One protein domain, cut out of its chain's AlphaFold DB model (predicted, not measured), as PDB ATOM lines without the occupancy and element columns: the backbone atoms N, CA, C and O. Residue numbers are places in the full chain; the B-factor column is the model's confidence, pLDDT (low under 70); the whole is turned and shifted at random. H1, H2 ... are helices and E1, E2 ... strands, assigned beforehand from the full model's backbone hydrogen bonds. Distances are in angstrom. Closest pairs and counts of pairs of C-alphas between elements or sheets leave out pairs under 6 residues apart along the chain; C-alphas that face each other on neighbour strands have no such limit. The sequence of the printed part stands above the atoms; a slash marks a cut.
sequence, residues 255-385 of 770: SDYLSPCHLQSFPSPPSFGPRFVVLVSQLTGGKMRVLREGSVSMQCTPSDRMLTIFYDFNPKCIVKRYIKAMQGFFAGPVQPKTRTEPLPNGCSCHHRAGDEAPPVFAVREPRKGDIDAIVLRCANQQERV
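AT A GLANCE: This is residues 255 to 385 of the 770 residues of an uncharacterized protein of Eimeria acervulina (UniProt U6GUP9). Look for two small three-stranded sheets, partly face to face but with no strand of one touching the other, their strands running along the long axis. Residues 317 to 322 and 326 to 332, mostly of H2, stick out at one end, and H3 lies at the opposite end. You have 131 residues, with under half in named elements, in the order E1 H1 E2 E3 H2 E4 E5 E6 H3, a mixed class of helices and strands. Both sheets, E2 - E3 - E4 and E1 - E6 - E5, are antiparallel; the whole is only just compact, close to loose, with a radius of gyration of the C-alphas of 16.7 A and spans of 57 by 32 by 29 A.

IN THESE COORDINATES: Find C-alpha 294 at (-50.111, 27.611, 23.043), where E2, residues 294 to 301, begins its 23.1 A. E3, 306 to 313, measures 22.8 A and E4, 337 to 342, 16.8 A. Between them H2, 318 to 331, runs 19.3 A. The other sheet has E1, 275 to 279, E5, 362 to 364, and E6, 373 to 377. H1 is 280 to 283; H3, 381 to 384, ends at C-alpha 384 (-13.111, 28.800, 20.440).

HOW THE PARTS SIT: In the hairpin E2 and E3, N 299 and O 308 are 2.8 A apart; between E3 and E4, N 309 and O 339 are 2.8 A apart. E6 pairs with E1 through N 376 and O 276, 2.8 A, and with E5, its hairpin partner, through N 375 and O 362, 2.8 A. H1 only grazes both sheets. In H2 every O i to N i+4 pair is within hydrogen-bond range; H1 and H3 are too short for one.

THE WHOLE: The C-alphas farthest apart, of Val 319 and Val 385, are 57.1 A apart. The printed part has no cut; E4 to E5 is a long link. Look for pLDDT under 70 at residues 255 to 272, 352 to 362 and 380 to 385.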
ATOM      1  N   SER A 255     -41.013  36.109  26.661       37.84
ATOM      2  CA  SER A 255     -42.347  36.720  26.558       37.84
ATOM      3  C   SER A 255     -42.326  38.170  26.057       37.84
ATOM      4  O   SER A 255     -43.196  38.533  25.269       37.84
ATOM      5  N   ASP A 256     -41.318  38.972  26.418       35.69
ATOM      6  CA  ASP A 256     -41.191  40.359  25.933       35.69
ATOM      7  C   ASP A 256     -40.775  40.424  24.450       35.69
ATOM      8  O   ASP A 256     -41.195  41.311  23.705       35.69
ATOM      9  N   TYR A 257     -40.016  39.428  23.981       37.53
ATOM     10  CA  TYR A 257     -39.709  39.229  22.560       37.53
ATOM     11  C   TYR A 257     -40.885  38.563  21.812       37.53
ATOM     12  O   TYR A 257     -41.073  38.779  20.615       37.53
ATOM     13  N   LEU A 258     -41.725  37.807  22.527       34.84
ATOM     14  CA  LEU A 258     -42.964  37.160  22.082       34.84
ATOM     15  C   LEU A 258     -44.199  38.034  22.360       34.84
ATOM     16  O   LEU A 258     -45.260  37.563  22.783       34.84
ATOM     17  N   SER A 259     -44.095  39.306  21.975       27.44
ATOM     18  CA  SER A 259     -45.255  40.059  21.484       27.44
ATOM     19  C   SER A 259     -46.036  39.231  20.428       27.44
ATOM     20  O   SER A 259     -45.488  38.270  19.879       27.44
ATOM     21  N   PRO A 260     -47.313  39.541  20.105       30.98
ATOM     22  CA  PRO A 260     -48.126  38.764  19.155       30.98
ATOM     23  C   PRO A 260     -47.701  38.944  17.677       30.98
ATOM     24  O   PRO A 260     -48.520  39.165  16.783       30.98
ATOM     25  N   CYS A 261     -46.403  38.840  17.415       26.17
ATOM     26  CA  CYS A 261     -45.778  38.788  16.111       26.17
ATOM     27  C   CYS A 261     -45.949  37.406  15.476       26.17
ATOM     28  O   CYS A 261     -45.839  36.363  16.123       26.17
ATOM     29  N   HIS A 262     -46.103  37.387  14.152       32.66
ATOM     30  CA  HIS A 262     -45.697  36.212  13.396       32.66
ATOM     31  C   HIS A 262     -44.178  36.079  13.489       32.66
ATOM     32  O   HIS A 262     -43.460  36.853  12.857       32.66
ATOM     33  N   LEU A 263     -43.704  35.065  14.216       33.78
ATOM     34  CA  LEU A 263     -42.384  34.497  13.972       33.78
ATOM     35  C   LEU A 263     -42.355  34.046  12.507       33.78
ATOM     36  O   LEU A 263     -42.960  33.041  12.141       33.78
ATOM     37  N   GLN A 264     -41.712  34.833  11.645       33.84
ATOM     38  CA  GLN A 264     -41.450  34.405  10.279       33.84
ATOM     39  C   GLN A 264     -40.408  33.290  10.355       33.84
ATOM     40  O   GLN A 264     -39.266  33.510  10.757       33.84
ATOM     41  N   SER A 265     -40.829  32.069  10.029       38.22
ATOM     42  CA  SER A 265     -39.998  30.871  10.061       38.22
ATOM     43  C   SER A 265     -39.011  30.869   8.892       38.22
ATOM     44  O   SER A 265     -39.180  30.162   7.899       38.22
ATOM     45  N   PHE A 266     -37.963  31.687   9.003       42.28
ATOM     46  CA  PHE A 266     -36.888  31.714   8.019       42.28
ATOM     47  C   PHE A 266     -36.207  30.336   7.939       42.28
ATOM     48  O   PHE A 266     -35.851  29.768   8.981       42.28
ATOM     49  N   PRO A 267     -36.003  29.779   6.729       42.81
ATOM     50  CA  PRO A 267     -35.261  28.537   6.570       42.81
ATOM     51  C   PRO A 267     -33.837  28.746   7.083       42.81
ATOM     52  O   PRO A 267     -33.200  29.752   6.783       42.81
ATOM     53  N   SER A 268     -33.329  27.811   7.883       42.72
ATOM     54  CA  SER A 268     -31.996  27.950   8.464       42.72
ATOM     55  C   SER A 268     -30.911  27.681   7.410       42.72
ATOM     56  O   SER A 268     -30.897  26.561   6.892       42.72
ATOM     57  N   PRO A 269     -29.964  28.607   7.153       50.41
ATOM     58  CA  PRO A 269     -28.715  28.295   6.471       50.41
ATOM     59  C   PRO A 269     -28.056  26.960   6.882       50.41
ATOM     60  O   PRO A 269     -28.154  26.534   8.046       50.41
ATOM     61  N   PRO A 270     -27.358  26.293   5.943       50.41
ATOM     62  CA  PRO A 270     -26.656  25.039   6.214       50.41
ATOM     63  C   PRO A 270     -25.445  25.226   7.142       50.41
ATOM     64  O   PRO A 270     -25.053  24.280   7.813       50.41
ATOM     65  N   SER A 271     -24.901  26.444   7.245       57.44
ATOM     66  CA  SER A 271     -23.693  26.779   8.012       57.44
ATOM     67  C   SER A 271     -23.825  26.696   9.540       57.44
ATOM     68  O   SER A 271     -22.815  26.770  10.235       57.44
ATOM     69  N   PHE A 272     -25.028  26.541  10.107       61.44
ATOM     70  CA  PHE A 272     -25.156  26.416  11.564       61.44
ATOM     71  C   PHE A 272     -24.825  25.000  12.039       61.44
ATOM     72  O   PHE A 272     -25.530  24.056  11.663       61.44
ATOM     73  N   GLY A 273     -23.809  24.917  12.910       70.06
ATOM     74  CA  GLY A 273     -23.279  23.708  13.550       70.06
ATOM     75  C   GLY A 273     -24.248  23.001  14.519       70.06
ATOM     76  O   GLY A 273     -25.454  22.993  14.269       70.06
ATOM     77  N   PRO A 274     -23.758  22.351  15.596       76.81
ATOM     78  CA  PRO A 274     -24.527  21.360  16.350       76.81
ATOM     79  C   PRO A 274     -25.863  21.901  16.882       76.81
ATOM     80  O   PRO A 274     -25.947  22.985  17.465       76.81
ATOM     81  N   ARG A 275     -26.928  21.120  16.667       85.00
ATOM     82  CA  ARG A 275     -28.318  21.502  16.952       85.00
ATOM     83  C   ARG A 275     -28.932  20.511  17.932       85.00
ATOM     84  O   ARG A 275     -29.036  19.328  17.619       85.00
ATOM     85  N   PHE A 276     -29.373  20.990  19.089       88.50
ATOM     86  CA  PHE A 276     -30.140  20.184  20.034       88.50
ATOM     87  C   PHE A 276     -31.629  20.313  19.701       88.50
ATOM     88  O   PHE A 276     -32.161  21.422  19.655       88.50
ATOM     89  N   VAL A 277     -32.297  19.191  19.428       91.06
ATOM     90  CA  VAL A 277     -33.700  19.166  18.993       91.06
ATOM     91  C   VAL A 277     -34.553  18.464  20.040       91.06
ATOM     92  O   VAL A 277     -34.369  17.276  20.291       91.06
ATOM     93  N   VAL A 278     -35.518  19.187  20.606       91.94
ATOM     94  CA  VAL A 278     -36.478  18.663  21.583       91.94
ATOM     95  C   VAL A 278     -37.869  18.642  20.953       91.94
ATOM     96  O   VAL A 278     -38.408  19.676  20.560       91.94
ATOM     97  N   LEU A 279     -38.466  17.458  20.829       93.50
ATOM     98  CA  LEU A 279     -39.790  17.293  20.226       93.50
ATOM     99  C   LEU A 279     -40.900  17.596  21.239       93.50
ATOM    100  O   LEU A 279     -40.824  17.194  22.401       93.50
ATOM    101  N   VAL A 280     -42.010  18.190  20.791       91.31
ATOM    102  CA  VAL A 280     -43.206  18.387  21.638       91.31
ATOM    103  C   VAL A 280     -43.776  17.041  22.118       91.31
ATOM    104  O   VAL A 280     -44.266  16.927  23.246       91.31
ATOM    105  N   SER A 281     -43.624  15.982  21.315       92.44
ATOM    106  CA  SER A 281     -43.929  14.605  21.722       92.44
ATOM    107  C   SER A 281     -43.075  14.124  22.899       92.44
ATOM    108  O   SER A 281     -43.609  13.472  23.794       92.44
ATOM    109  N   GLN A 282     -41.785  14.466  22.944       91.69
ATOM    110  CA  GLN A 282     -40.907  14.142  24.071       91.69
ATOM    111  C   GLN A 282     -41.312  14.963  25.297       91.69
ATOM    112  O   GLN A 282     -41.636  14.370  26.328       91.69
ATOM    113  N   LEU A 283     -41.393  16.299  25.166       89.75
ATOM    114  CA  LEU A 283     -41.750  17.230  26.249       89.75
ATOM    115  C   LEU A 283     -43.015  16.806  26.997       89.75
ATOM    116  O   LEU A 283     -43.029  16.771  28.227       89.75
ATOM    117  N   THR A 284     -44.058  16.439  26.248       89.31
ATOM    118  CA  THR A 284     -45.384  16.116  26.788       89.31
ATOM    119  C   THR A 284     -45.563  14.658  27.224       89.31
ATOM    120  O   THR A 284     -46.659  14.286  27.651       89.31
ATOM    121  N   GLY A 285     -44.522  13.822  27.127       91.00
ATOM    122  CA  GLY A 285     -44.602  12.391  27.446       91.00
ATOM    123  C   GLY A 285     -45.560  11.648  26.510       91.00
ATOM    124  O   GLY A 285     -46.475  10.967  26.963       91.00
ATOM    125  N   GLY A 286     -45.429  11.884  25.203       91.44
ATOM    126  CA  GLY A 286     -46.257  11.313  24.136       91.44
ATOM    127  C   GLY A 286     -47.660  11.916  23.989       91.44
ATOM    128  O   GLY A 286     -48.311  11.687  22.970       91.44
ATOM    129  N   LYS A 287     -48.134  12.707  24.965       87.44
ATOM    130  CA  LYS A 287     -49.535  13.161  25.053       87.44
ATOM    131  C   LYS A 287     -49.960  14.073  23.900       87.44
ATOM    132  O   LYS A 287     -51.128  14.045  23.520       87.44
ATOM    133  N   MET A 288     -49.045  14.862  23.333       86.81
ATOM    134  CA  MET A 288     -49.283  15.691  22.146       86.81
ATOM    135  C   MET A 288     -48.078  15.639  21.206       86.81
ATOM    136  O   MET A 288     -46.958  15.924  21.609       86.81
ATOM    137  N   ARG A 289     -48.309  15.307  19.930       89.25
ATOM    138  CA  ARG A 289     -47.257  15.329  18.894       89.25
ATOM    139  C   ARG A 289     -46.935  16.743  18.396       89.25
ATOM    140  O   ARG A 289     -45.834  16.966  17.918       89.25
ATOM    141  N   VAL A 290     -47.904  17.658  18.487       90.44
ATOM    142  CA  VAL A 290     -47.855  19.027  17.952       90.44
ATOM    143  C   VAL A 290     -48.647  19.953  18.884       90.44
ATOM    144  O   VAL A 290     -49.785  19.644  19.245       90.44
ATOM    145  N   LEU A 291     -48.062  21.090  19.249       89.88
ATOM    146  CA  LEU A 291     -48.667  22.195  19.986       89.88
ATOM    147  C   LEU A 291     -49.330  23.156  18.983       89.88
ATOM    148  O   LEU A 291     -48.668  23.985  18.373       89.88
ATOM    149  N   ARG A 292     -50.647  23.016  18.788       88.25
ATOM    150  CA  ARG A 292     -51.421  23.748  17.754       88.25
ATOM    151  C   ARG A 292     -51.976  25.111  18.172       88.25
ATOM    152  O   ARG A 292     -52.671  25.752  17.385       88.25
ATOM    153  N   GLU A 293     -51.871  25.414  19.460       82.81
ATOM    154  CA  GLU A 293     -52.379  26.613  20.132       82.81
ATOM    155  C   GLU A 293     -51.786  26.626  21.547       82.81
ATOM    156  O   GLU A 293     -52.155  25.820  22.408       82.81
ATOM    157  N   GLY A 294     -50.832  27.519  21.782       86.62
ATOM    158  CA  GLY A 294     -50.111  27.611  23.043       86.62
ATOM    159  C   GLY A 294     -48.829  28.414  22.898       86.62
ATOM    160  O   GLY A 294     -48.444  28.771  21.787       86.62
ATOM    161  N   SER A 295     -48.187  28.692  24.025       86.38
ATOM    162  CA  SER A 295     -46.877  29.333  24.086       86.38
ATOM    163  C   SER A 295     -45.829  28.338  24.569       86.38
ATOM    164  O   SER A 295     -46.128  27.419  25.340       86.38
ATOM    165  N   VAL A 296     -44.591  28.548  24.127       90.88
ATOM    166  CA  VAL A 296     -43.402  27.969  24.746       90.88
ATOM    167  C   VAL A 296     -42.429  29.106  25.018       90.88
ATOM    168  O   VAL A 296     -42.102  29.856  24.100       90.88
ATOM    169  N   SER A 297     -41.966  29.224  26.257       90.75
ATOM    170  CA  SER A 297     -40.820  30.053  26.628       90.75
ATOM    171  C   SER A 297     -39.735  29.165  27.235       90.75
ATOM    172  O   SER A 297     -39.988  28.036  27.669       90.75
ATOM    173  N   MET A 298     -38.487  29.620  27.181       91.62
ATOM    174  CA  MET A 298     -37.327  28.799  27.519       91.62
ATOM    175  C   MET A 298     -36.337  29.635  28.316       91.62
ATOM    176  O   MET A 298     -35.950  30.717  27.891       91.62
ATOM    177  N   GLN A 299     -35.907  29.113  29.456       91.94
ATOM    178  CA  GLN A 299     -34.912  29.725  30.319       91.94
ATOM    179  C   GLN A 299     -33.699  28.801  30.379       91.94
ATOM    180  O   GLN A 299     -33.796  27.643  30.785       91.94
ATOM    181  N   CYS A 300     -32.551  29.314  29.953       90.94
ATOM    182  CA  CYS A 300     -31.296  28.580  29.927       90.94
ATOM    183  C   CYS A 300     -30.437  29.051  31.107       90.94
ATOM    184  O   CYS A 300     -29.980  30.193  31.109       90.94
ATOM    185  N   THR A 301     -30.237  28.202  32.118       91.94
ATOM    186  CA  THR A 301     -29.476  28.554  33.327       91.94
ATOM    187  C   THR A 301     -27.990  28.217  33.130       91.94
ATOM    188  O   THR A 301     -27.649  27.032  33.049       91.94
ATOM    189  N   PRO A 302     -27.080  29.212  33.047       86.50
ATOM    190  CA  PRO A 302     -25.678  28.972  32.697       86.50
ATOM    191  C   PRO A 302     -24.871  28.249  33.781       86.50
ATOM    192  O   PRO A 302     -24.009  27.447  33.431       86.50
ATOM    193  N   SER A 303     -25.153  28.496  35.066       88.56
ATOM    194  CA  SER A 303     -24.469  27.843  36.195       88.56
ATOM    195  C   SER A 303     -24.683  26.331  36.191       88.56
ATOM    196  O   SER A 303     -23.733  25.558  36.275       88.56
ATOM    197  N   ASP A 304     -25.939  25.925  36.032       92.25
ATOM    198  CA  ASP A 304     -26.379  24.547  36.251       92.25
ATOM    199  C   ASP A 304     -26.305  23.719  34.955       92.25
ATOM    200  O   ASP A 304     -26.472  22.503  34.976       92.25
ATOM    201  N   ARG A 305     -26.105  24.391  33.808       91.12
ATOM    202  CA  ARG A 305     -26.288  23.849  32.449       91.12
ATOM    203  C   ARG A 305     -27.657  23.184  32.261       91.12
ATOM    204  O   ARG A 305     -27.770  22.180  31.561       91.12
ATOM    205  N   MET A 306     -28.700  23.767  32.851       93.44
ATOM    206  CA  MET A 306     -30.073  23.270  32.755       93.44
ATOM    207  C   MET A 306     -30.928  24.163  31.851       93.44
ATOM    208  O   MET A 306     -30.920  25.390  31.959       93.44
ATOM    209  N   LEU A 307     -31.689  23.529  30.963       93.69
ATOM    210  CA  LEU A 307     -32.641  24.155  30.061       93.69
ATOM    211  C   LEU A 307     -34.054  23.931  30.594       93.69
ATOM    212  O   LEU A 307     -34.602  22.834  30.494       93.69
ATOM    213  N   THR A 308     -34.660  24.984  31.123       94.31
ATOM    214  CA  THR A 308     -36.035  24.969  31.616       94.31
ATOM    215  C   THR A 308     -36.982  25.430  30.515       94.31
ATOM    216  O   THR A 308     -36.959  26.587  30.104       94.31
ATOM    217  N   ILE A 309     -37.822  24.522  30.021       94.19
ATOM    218  CA  ILE A 309     -38.824  24.782  28.984       94.19
ATOM    219  C   ILE A 309     -40.190  24.901  29.660       94.19
ATOM    220  O   ILE A 309     -40.704  23.931  30.220       94.19
ATOM    221  N   PHE A 310     -40.790  26.088  29.594       93.62
ATOM    222  CA  PHE A 310     -42.144  26.361  30.066       93.62
ATOM    223  C   PHE A 310     -43.108  26.303  28.885       93.62
ATOM    224  O   PHE A 310     -42.871  26.932  27.856       93.62
ATOM    225  N   TYR A 311     -44.213  25.575  29.016       93.06
ATOM    226  CA  TYR A 311     -45.204  25.467  27.949       93.06
ATOM    227  C   TYR A 311     -46.639  25.454  28.487       93.06
ATOM    228  O   TYR A 311     -46.954  24.751  29.452       93.06
ATOM    229  N   ASP A 312     -47.538  26.205  27.845       90.19
ATOM    230  CA  ASP A 312     -48.981  26.133  28.108       90.19
ATOM    231  C   ASP A 312     -49.785  25.826  26.841       90.19
ATOM    232  O   ASP A 312     -49.449  26.232  25.731       90.19
ATOM    233  N   PHE A 313     -50.894  25.113  27.032       87.44
ATOM    234  CA  PHE A 313     -51.828  24.713  25.987       87.44
ATOM    235  C   PHE A 313     -53.101  25.550  26.090       87.44
ATOM    236  O   PHE A 313     -53.807  25.491  27.108       87.44
ATOM    237  N   ASN A 314     -53.463  26.249  25.013       82.38
ATOM    238  CA  ASN A 314     -54.818  26.771  24.850       82.38
ATOM    239  C   ASN A 314     -55.679  25.676  24.190       82.38
ATOM    240  O   ASN A 314     -55.416  25.271  23.058       82.38
ATOM    241  N   PRO A 315     -56.691  25.117  24.877       76.69
ATOM    242  CA  PRO A 315     -57.493  24.055  24.292       76.69
ATOM    243  C   PRO A 315     -58.530  24.630  23.314       76.69
ATOM    244  O   PRO A 315     -59.529  25.200  23.749       76.69
ATOM    245  N   LYS A 316     -58.358  24.361  22.008       76.44
ATOM    246  CA  LYS A 316     -59.287  24.712  20.900       76.44
ATOM    247  C   LYS A 316     -60.780  24.457  21.176       76.44
ATOM    248  O   LYS A 316     -61.650  25.102  20.599       76.44
ATOM    249  N   CYS A 317     -61.111  23.500  22.045       78.06
ATOM    250  CA  CYS A 317     -62.490  23.231  22.442       78.06
ATOM    251  C   CYS A 317     -63.001  24.305  23.419       78.06
ATOM    252  O   CYS A 317     -62.573  24.340  24.572       78.06
ATOM    253  N   ILE A 318     -63.984  25.107  22.988       83.69
ATOM    254  CA  ILE A 318     -64.623  26.177  23.783       83.69
ATOM    255  C   ILE A 318     -65.045  25.684  25.178       83.69
ATOM    256  O   ILE A 318     -64.785  26.362  26.168       83.69
ATOM    257  N   VAL A 319     -65.608  24.474  25.281       85.19
ATOM    258  CA  VAL A 319     -66.001  23.866  26.565       85.19
ATOM    259  C   VAL A 319     -64.788  23.634  27.474       85.19
ATOM    260  O   VAL A 319     -64.832  23.978  28.649       85.19
ATOM    261  N   LYS A 320     -63.665  23.129  26.942       84.06
ATOM    262  CA  LYS A 320     -62.415  22.994  27.713       84.06
ATOM    263  C   LYS A 320     -61.805  24.349  28.072       84.06
ATOM    264  O   LYS A 320     -61.216  24.460  29.141       84.06
ATOM    265  N   ARG A 321     -61.957  25.375  27.229       84.50
ATOM    266  CA  ARG A 321     -61.506  26.744  27.526       84.50
ATOM    267  C   ARG A 321     -62.327  27.366  28.661       84.50
ATOM    268  O   ARG A 321     -61.745  27.934  29.576       84.50
ATOM    269  N   TYR A 322     -63.647  27.166  28.658       87.56
ATOM    270  CA  TYR A 322     -64.539  27.566  29.749       87.56
ATOM    271  C   TYR A 322     -64.240  26.800  31.046       87.56
ATOM    272  O   TYR A 322     -64.133  27.415  32.102       87.56
ATOM    273  N   ILE A 323     -63.998  25.484  30.977       86.75
ATOM    274  CA  ILE A 323     -63.568  24.686  32.137       86.75
ATOM    275  C   ILE A 323     -62.209  25.168  32.670       86.75
ATOM    276  O   ILE A 323     -62.093  25.358  33.874       86.75
ATOM    277  N   LYS A 324     -61.208  25.438  31.814       83.25
ATOM    278  CA  LYS A 324     -59.897  25.968  32.244       83.25
ATOM    279  C   LYS A 324     -60.026  27.366  32.870       83.25
ATOM    280  O   LYS A 324     -59.334  27.651  33.838       83.25
ATOM    281  N   ALA A 325     -60.934  28.211  32.371       87.44
ATOM    282  CA  ALA A 325     -61.227  29.524  32.954       87.44
ATOM    283  C   ALA A 325     -61.942  29.421  34.317       87.44
ATOM    284  O   ALA A 325     -61.532  30.075  35.271       87.44
ATOM    285  N   MET A 326     -62.952  28.552  34.439       89.62
ATOM    286  CA  MET A 326     -63.625  28.246  35.710       89.62
ATOM    287  C   MET A 326     -62.636  27.665  36.731       89.62
ATOM    288  O   MET A 326     -62.597  28.104  37.876       89.62
ATOM    289  N   GLN A 327     -61.786  26.723  36.314       88.19
ATOM    290  CA  GLN A 327     -60.712  26.181  37.147       88.19
ATOM    291  C   GLN A 327     -59.720  27.272  37.558       88.19
ATOM    292  O   GLN A 327     -59.389  27.345  38.732       88.19
ATOM    293  N   GLY A 328     -59.313  28.164  36.650       86.94
ATOM    294  CA  GLY A 328     -58.445  29.299  36.979       86.94
ATOM    295  C   GLY A 328     -59.059  30.283  37.985       86.94
ATOM    296  O   GLY A 328     -58.343  30.872  38.791       86.94
ATOM    297  N   PHE A 329     -60.388  30.427  37.991       91.69
ATOM    298  CA  PHE A 329     -61.103  31.257  38.964       91.69
ATOM    299  C   PHE A 329     -61.137  30.636  40.373       91.69
ATOM    300  O   PHE A 329     -61.063  31.364  41.358       91.69
ATOM    301  N   PHE A 330     -61.220  29.304  40.486       91.75
ATOM    302  CA  PHE A 330     -61.307  28.603  41.780       91.75
ATOM    303  C   PHE A 330     -59.973  28.053  42.315       91.75
ATOM    304  O   PHE A 330     -59.834  27.886  43.522       91.75
ATOM    305  N   ALA A 331     -59.001  27.767  41.445       89.06
ATOM    306  CA  ALA A 331     -57.697  27.184  41.787       89.06
ATOM    307  C   ALA A 331     -56.516  28.157  41.583       89.06
ATOM    308  O   ALA A 331     -55.364  27.769  41.768       89.06
ATOM    309  N   GLY A 332     -56.791  29.411  41.208       88.00
ATOM    310  CA  GLY A 332     -55.773  30.414  40.901       88.00
ATOM    311  C   GLY A 332     -55.176  30.273  39.492       88.00
ATOM    312  O   GLY A 332     -55.595  29.416  38.708       88.00
ATOM    313  N   PRO A 333     -54.200  31.128  39.129       82.31
ATOM    314  CA  PRO A 333     -53.575  31.092  37.812       82.31
ATOM    315  C   PRO A 333     -52.919  29.729  37.563       82.31
ATOM    316  O   PRO A 333     -52.010  29.316  38.282       82.31
ATOM    317  N   VAL A 334     -53.383  29.032  36.521       82.75
ATOM    318  CA  VAL A 334     -52.824  27.744  36.095       82.75
ATOM    319  C   VAL A 334     -51.377  27.970  35.669       82.75
ATOM    320  O   VAL A 334     -51.137  28.556  34.614       82.75
ATOM    321  N   GLN A 335     -50.422  27.520  36.486       85.56
ATOM    322  CA  GLN A 335     -49.006  27.653  36.156       85.56
ATOM    323  C   GLN A 335     -48.681  26.904  34.848       85.56
ATOM    324  O   GLN A 335     -49.251  25.830  34.600       85.56
ATOM    325  N   PRO A 336     -47.788  27.452  34.002       88.69
ATOM    326  CA  PRO A 336     -47.329  26.760  32.806       88.69
ATOM    327  C   PRO A 336     -46.651  25.446  33.198       88.69
ATOM    328  O   PRO A 336     -46.106  25.307  34.293       88.69
ATOM    329  N   LYS A 337     -46.667  24.459  32.302       93.19
ATOM    330  CA  LYS A 337     -45.957  23.209  32.562       93.19
ATOM    331  C   LYS A 337     -44.479  23.416  32.305       93.19
ATOM    332  O   LYS A 337     -44.057  23.603  31.170       93.19
ATOM    333  N   THR A 338     -43.717  23.366  33.382       93.81
ATOM    334  CA  THR A 338     -42.261  23.405  33.363       93.81
ATOM    335  C   THR A 338     -41.707  22.012  33.091       93.81
ATOM    336  O   THR A 338     -42.177  21.023  33.660       93.81
ATOM    337  N   ARG A 339     -40.682  21.920  32.246       93.88
ATOM    338  CA  ARG A 339     -39.827  20.739  32.119       93.88
ATOM    339  C   ARG A 339     -38.382  21.182  31.971       93.88
ATOM    340  O   ARG A 339     -38.064  21.916  31.041       93.88
ATOM    341  N   THR A 340     -37.531  20.717  32.871       93.88
ATOM    342  CA  THR A 340     -36.108  21.051  32.878       93.88
ATOM    343  C   THR A 340     -35.300  19.848  32.403       93.88
ATOM    344  O   THR A 340     -35.465  18.751  32.927       93.88
ATOM    345  N   GLU A 341     -34.456  20.060  31.398       93.50
ATOM    346  CA  GLU A 341     -33.557  19.066  30.798       93.50
ATOM    347  C   GLU A 341     -32.104  19.552  30.925       93.50
ATOM    348  O   GLU A 341     -31.875  20.763  30.849       93.50
ATOM    349  N   PRO A 342     -31.104  18.673  31.086       93.69
ATOM    350  CA  PRO A 342     -29.706  19.079  30.984       93.69
ATOM    351  C   PRO A 342     -29.374  19.507  29.546       93.69
ATOM    352  O   PRO A 342     -29.812  18.876  28.580       93.69
ATOM    353  N   LEU A 343     -28.577  20.565  29.381       91.62
ATOM    354  CA  LEU A 343     -28.024  20.910  28.072       91.62
ATOM    355  C   LEU A 343     -27.002  19.845  27.635       91.62
ATOM    356  O   LEU A 343     -26.163  19.444  28.444       91.62
ATOM    357  N   PRO A 344     -26.999  19.426  26.354       88.81
ATOM    358  CA  PRO A 344     -25.978  18.521  25.844       88.81
ATOM    359  C   PRO A 344     -24.565  19.100  25.951       88.81
ATOM    360  O   PRO A 344     -24.352  20.312  25.839       88.81
ATOM    361  N   ASN A 345     -23.579  18.213  26.073       84.19
ATOM    362  CA  ASN A 345     -22.167  18.576  25.986       84.19
ATOM    363  C   ASN A 345     -21.886  19.295  24.654       84.19
ATOM    364  O   ASN A 345     -22.208  18.781  23.585       84.19
ATOM    365  N   GLY A 346     -21.315  20.501  24.730       83.06
ATOM    366  CA  GLY A 346     -21.119  21.406  23.589       83.06
ATOM    367  C   GLY A 346     -22.098  22.586  23.543       83.06
ATOM    368  O   GLY A 346     -21.773  23.627  22.980       83.06
ATOM    369  N   CYS A 347     -23.259  22.483  24.189       86.56
ATOM    370  CA  CYS A 347     -24.237  23.565  24.277       86.56
ATOM    371  C   CYS A 347     -23.957  24.479  25.485       86.56
ATOM    372  O   CYS A 347     -23.436  24.039  26.510       86.56
ATOM    373  N   SER A 348     -24.289  25.771  25.381       85.00
ATOM    374  CA  SER A 348     -24.077  26.744  26.460       85.00
ATOM    375  C   SER A 348     -25.160  27.819  26.463       85.00
ATOM    376  O   SER A 348     -25.593  28.261  25.405       85.00
ATOM    377  N   CYS A 349     -25.564  28.249  27.660       81.94
ATOM    378  CA  CYS A 349     -26.515  29.343  27.864       81.94
ATOM    379  C   CYS A 349     -25.870  30.735  27.817       81.94
ATOM    380  O   CYS A 349     -26.583  31.735  27.850       81.94
ATOM    381  N   HIS A 350     -24.537  30.825  27.793       79.75
ATOM    382  CA  HIS A 350     -23.862  32.113  27.704       79.75
ATOM    383  C   HIS A 350     -24.044  32.712  26.308       79.75
ATOM    384  O   HIS A 350     -23.609  32.120  25.319       79.75
ATOM    385  N   HIS A 351     -24.604  33.925  26.250       70.44
ATOM    386  CA  HIS A 351     -24.359  34.825  25.125       70.44
ATOM    387  C   HIS A 351     -22.848  34.938  24.911       70.44
ATOM    388  O   HIS A 351     -22.091  35.175  25.858       70.44
ATOM    389  N   ARG A 352     -22.406  34.797  23.664       65.12
ATOM    390  CA  ARG A 352     -21.056  35.191  23.275       65.12
ATOM    391  C   ARG A 352     -20.999  36.713  23.275       65.12
ATOM    392  O   ARG A 352     -21.779  37.352  22.577       65.12
ATOM    393  N   ALA A 353     -20.063  37.294  24.018       59.19
ATOM    394  CA  ALA A 353     -19.754  38.712  23.885       59.19
ATOM    395  C   ALA A 353     -19.116  38.942  22.501       59.19
ATOM    396  O   ALA A 353     -17.947  38.624  22.304       59.19
ATOM    397  N   GLY A 354     -19.922  39.401  21.539       67.69
ATOM    398  CA  GLY A 354     -19.561  39.531  20.122       67.69
ATOM    399  C   GLY A 354     -20.646  39.004  19.174       67.69
ATOM    400  O   GLY A 354     -20.880  39.606  18.132       67.69
ATOM    401  N   ASP A 355     -21.379  37.954  19.567       60.97
ATOM    402  CA  ASP A 355     -22.612  37.545  18.884       60.97
ATOM    403  C   ASP A 355     -23.785  38.359  19.466       60.97
ATOM    404  O   ASP A 355     -24.341  38.019  20.515       60.97
ATOM    405  N   GLU A 356     -24.182  39.439  18.780       53.44
ATOM    406  CA  GLU A 356     -25.408  40.192  19.114       53.44
ATOM    407  C   GLU A 356     -26.678  39.336  18.958       53.44
ATOM    408  O   GLU A 356     -27.711  39.616  19.569       53.44
ATOM    409  N   ALA A 357     -26.608  38.268  18.159       54.88
ATOM    410  CA  ALA A 357     -27.698  37.326  17.982       54.88
ATOM    411  C   ALA A 357     -27.974  36.546  19.288       54.88
ATOM    412  O   ALA A 357     -27.095  35.815  19.756       54.88
ATOM    413  N   PRO A 358     -29.194  36.613  19.862       55.75
ATOM    414  CA  PRO A 358     -29.576  35.717  20.950       55.75
ATOM    415  C   PRO A 358     -29.496  34.252  20.503       55.75
ATOM    416  O   PRO A 358     -29.680  33.974  19.313       55.75
ATOM    417  N   PRO A 359     -29.230  33.301  21.425       60.44
ATOM    418  CA  PRO A 359     -29.062  31.886  21.096       60.44
ATOM    419  C   PRO A 359     -30.262  31.393  20.285       60.44
ATOM    420  O   PRO A 359     -31.378  31.319  20.792       60.44
ATOM    421  N   VAL A 360     -30.046  31.135  18.990       59.88
ATOM    422  CA  VAL A 360     -31.157  31.149  18.029       59.88
ATOM    423  C   VAL A 360     -32.021  29.900  18.166       59.88
ATOM    424  O   VAL A 360     -31.738  28.853  17.575       59.88
ATOM    425  N   PHE A 361     -33.109  30.046  18.914       67.38
ATOM    426  CA  PHE A 361     -34.216  29.104  18.960       67.38
ATOM    427  C   PHE A 361     -34.931  29.108  17.604       67.38
ATOM    428  O   PHE A 361     -35.510  30.114  17.198       67.38
ATOM    429  N   ALA A 362     -34.905  27.982  16.896       68.12
ATOM    430  CA  ALA A 362     -35.732  27.771  15.715       68.12
ATOM    431  C   ALA A 362     -36.865  26.804  16.064       68.12
ATOM    432  O   ALA A 362     -36.637  25.712  16.583       68.12
ATOM    433  N   VAL A 363     -38.098  27.204  15.774       76.75
ATOM    434  CA  VAL A 363     -39.286  26.384  16.015       76.75
ATOM    435  C   VAL A 363     -39.709  25.747  14.697       76.75
ATOM    436  O   VAL A 363     -39.858  26.440  13.691       76.75
ATOM    437  N   ARG A 364     -39.882  24.422  14.677       76.69
ATOM    438  CA  ARG A 364     -40.381  23.727  13.489       76.69
ATOM    439  C   ARG A 364     -41.904  23.796  13.467       76.69
ATOM    440  O   ARG A 364     -42.574  23.265  14.353       76.69
ATOM    441  N   GLU A 365     -42.420  24.445  12.428       83.44
ATOM    442  CA  GLU A 365     -43.849  24.594  12.164       83.44
ATOM    443  C   GLU A 365     -44.275  23.774  10.929       83.44
ATOM    444  O   GLU A 365     -44.274  24.300   9.815       83.44
ATOM    445  N   PRO A 366     -44.664  22.487  11.068       76.00
ATOM    446  CA  PRO A 366     -45.248  21.705   9.969       76.00
ATOM    447  C   PRO A 366     -46.535  22.311   9.381       76.00
ATOM    448  O   PRO A 366     -46.942  21.939   8.281       76.00
ATOM    449  N   ARG A 367     -47.199  23.221  10.108       82.25
ATOM    450  CA  ARG A 367     -48.207  24.164   9.597       82.25
ATOM    451  C   ARG A 367     -48.060  25.468  10.380       82.25
ATOM    452  O   ARG A 367     -47.667  25.422  11.538       82.25
ATOM    453  N   LYS A 368     -48.442  26.602   9.788       80.69
ATOM    454  CA  LYS A 368     -48.387  27.920  10.442       80.69
ATOM    455  C   LYS A 368     -49.129  27.909  11.796       80.69
ATOM    456  O   LYS A 368     -50.349  27.742  11.811       80.69
ATOM    457  N   GLY A 369     -48.401  28.073  12.902       78.94
ATOM    458  CA  GLY A 369     -48.890  28.004  14.289       78.94
ATOM    459  C   GLY A 369     -49.040  26.598  14.907       78.94
ATOM    460  O   GLY A 369     -49.487  26.482  16.047       78.94
ATOM    461  N   ASP A 370     -48.686  25.527  14.190       86.88
ATOM    462  CA  ASP A 370     -48.576  24.151  14.703       86.88
ATOM    463  C   ASP A 370     -47.095  23.878  15.033       86.88
ATOM    464  O   ASP A 370     -46.326  23.557  14.135       86.88
ATOM    465  N   ILE A 371     -46.686  23.968  16.301       88.31
ATOM    466  CA  ILE A 371     -45.295  23.747  16.749       88.31
ATOM    467  C   ILE A 371     -45.053  22.255  17.037       88.31
ATOM    468  O   ILE A 371     -45.767  21.683  17.860       88.31
ATOM    469  N   ASP A 372     -44.053  21.604  16.429       92.50
ATOM    470  CA  ASP A 372     -43.766  20.172  16.685       92.50
ATOM    471  C   ASP A 372     -42.359  19.856  17.223       92.50
ATOM    472  O   ASP A 372     -42.190  18.876  17.958       92.50
ATOM    473  N   ALA A 373     -41.371  20.707  16.944       91.94
ATOM    474  CA  ALA A 373     -40.017  20.595  17.475       91.94
ATOM    475  C   ALA A 373     -39.425  21.964  17.829       91.94
ATOM    476  O   ALA A 373     -39.655  22.958  17.141       91.94
ATOM    477  N   ILE A 374     -38.618  21.981  18.885       90.12
ATOM    478  CA  ILE A 374     -37.816  23.118  19.326       90.12
ATOM    479  C   ILE A 374     -36.360  22.799  19.002       90.12
ATOM    480  O   ILE A 374     -35.854  21.755  19.410       90.12
ATOM    481  N   VAL A 375     -35.683  23.685  18.279       89.31
ATOM    482  CA  VAL A 375     -34.278  23.539  17.897       89.31
ATOM    483  C   VAL A 375     -33.462  24.622  18.587       89.31
ATOM    484  O   VAL A 375     -33.631  25.806  18.302       89.31
ATOM    485  N   LEU A 376     -32.554  24.217  19.466       87.88
ATOM    486  CA  LEU A 376     -31.530  25.081  20.035       87.88
ATOM    487  C   LEU A 376     -30.258  24.953  19.204       87.88
ATOM    488  O   LEU A 376     -29.828  23.840  18.885       87.88
ATOM    489  N   ARG A 377     -29.618  26.078  18.889       81.31
ATOM    490  CA  ARG A 377     -28.249  26.071  18.363       81.31
ATOM    491  C   ARG A 377     -27.262  26.022  19.517       81.31
ATOM    492  O   ARG A 377     -27.384  26.781  20.475       81.31
ATOM    493  N   CYS A 378     -26.278  25.148  19.395       81.44
ATOM    494  CA  CYS A 378     -25.162  25.049  20.317       81.44
ATOM    495  C   CYS A 378     -23.946  25.712  19.663       81.44
ATOM    496  O   CYS A 378     -23.683  25.484  18.481       81.44
ATOM    497  N   ALA A 379     -23.240  26.572  20.402       72.12
ATOM    498  CA  ALA A 379     -22.069  27.270  19.878       72.12
ATOM    499  C   ALA A 379     -21.013  26.244  19.439       72.12
ATOM    500  O   ALA A 379     -20.599  25.400  20.237       72.12
ATOM    501  N   ASN A 380     -20.607  26.285  18.169       63.03
ATOM    502  CA  ASN A 380     -19.720  25.266  17.622       63.03
ATOM    503  C   ASN A 380     -18.319  25.421  18.237       63.03
ATOM    504  O   ASN A 380     -17.695  26.471  18.092       63.03
ATOM    505  N   GLN A 381     -17.821  24.401  18.946       57.56
ATOM    506  CA  GLN A 381     -16.602  24.546  19.759       57.56
ATOM    507  C   GLN A 381     -15.335  24.834  18.939       57.56
ATOM    508  O   GLN A 381     -14.394  25.407  19.479       57.56
ATOM    509  N   GLN A 382     -15.330  24.508  17.643       54.94
ATOM    510  CA  GLN A 382     -14.220  24.791  16.725       54.94
ATOM    511  C   GLN A 382     -13.893  26.291  16.607       54.94
ATOM    512  O   GLN A 382     -12.757  26.642  16.328       54.94
ATOM    513  N   GLU A 383     -14.843  27.181  16.904       50.72
ATOM    514  CA  GLU A 383     -14.645  28.638  16.897       50.72
ATOM    515  C   GLU A 383     -14.384  29.186  18.325       50.72
ATOM    516  O   GLU A 383     -14.761  30.303  18.688       50.72
ATOM    517  N   ARG A 384     -13.768  28.365  19.190       47.91
ATOM    518  CA  ARG A 384     -13.111  28.800  20.440       47.91
ATOM    519  C   ARG A 384     -11.582  28.830  20.343       47.91
ATOM    520  O   ARG A 384     -10.935  29.225  21.308       47.91
ATOM    521  N   VAL A 385     -11.007  28.426  19.210       43.44
ATOM    522  CA  VAL A 385      -9.562  28.492  18.959       43.44
ATOM    523  C   VAL A 385      -9.260  29.776  18.192       43.44
ATOM    524  O   VAL A 385      -9.534  29.843  17.004       43.44
TER     525      VAL A 385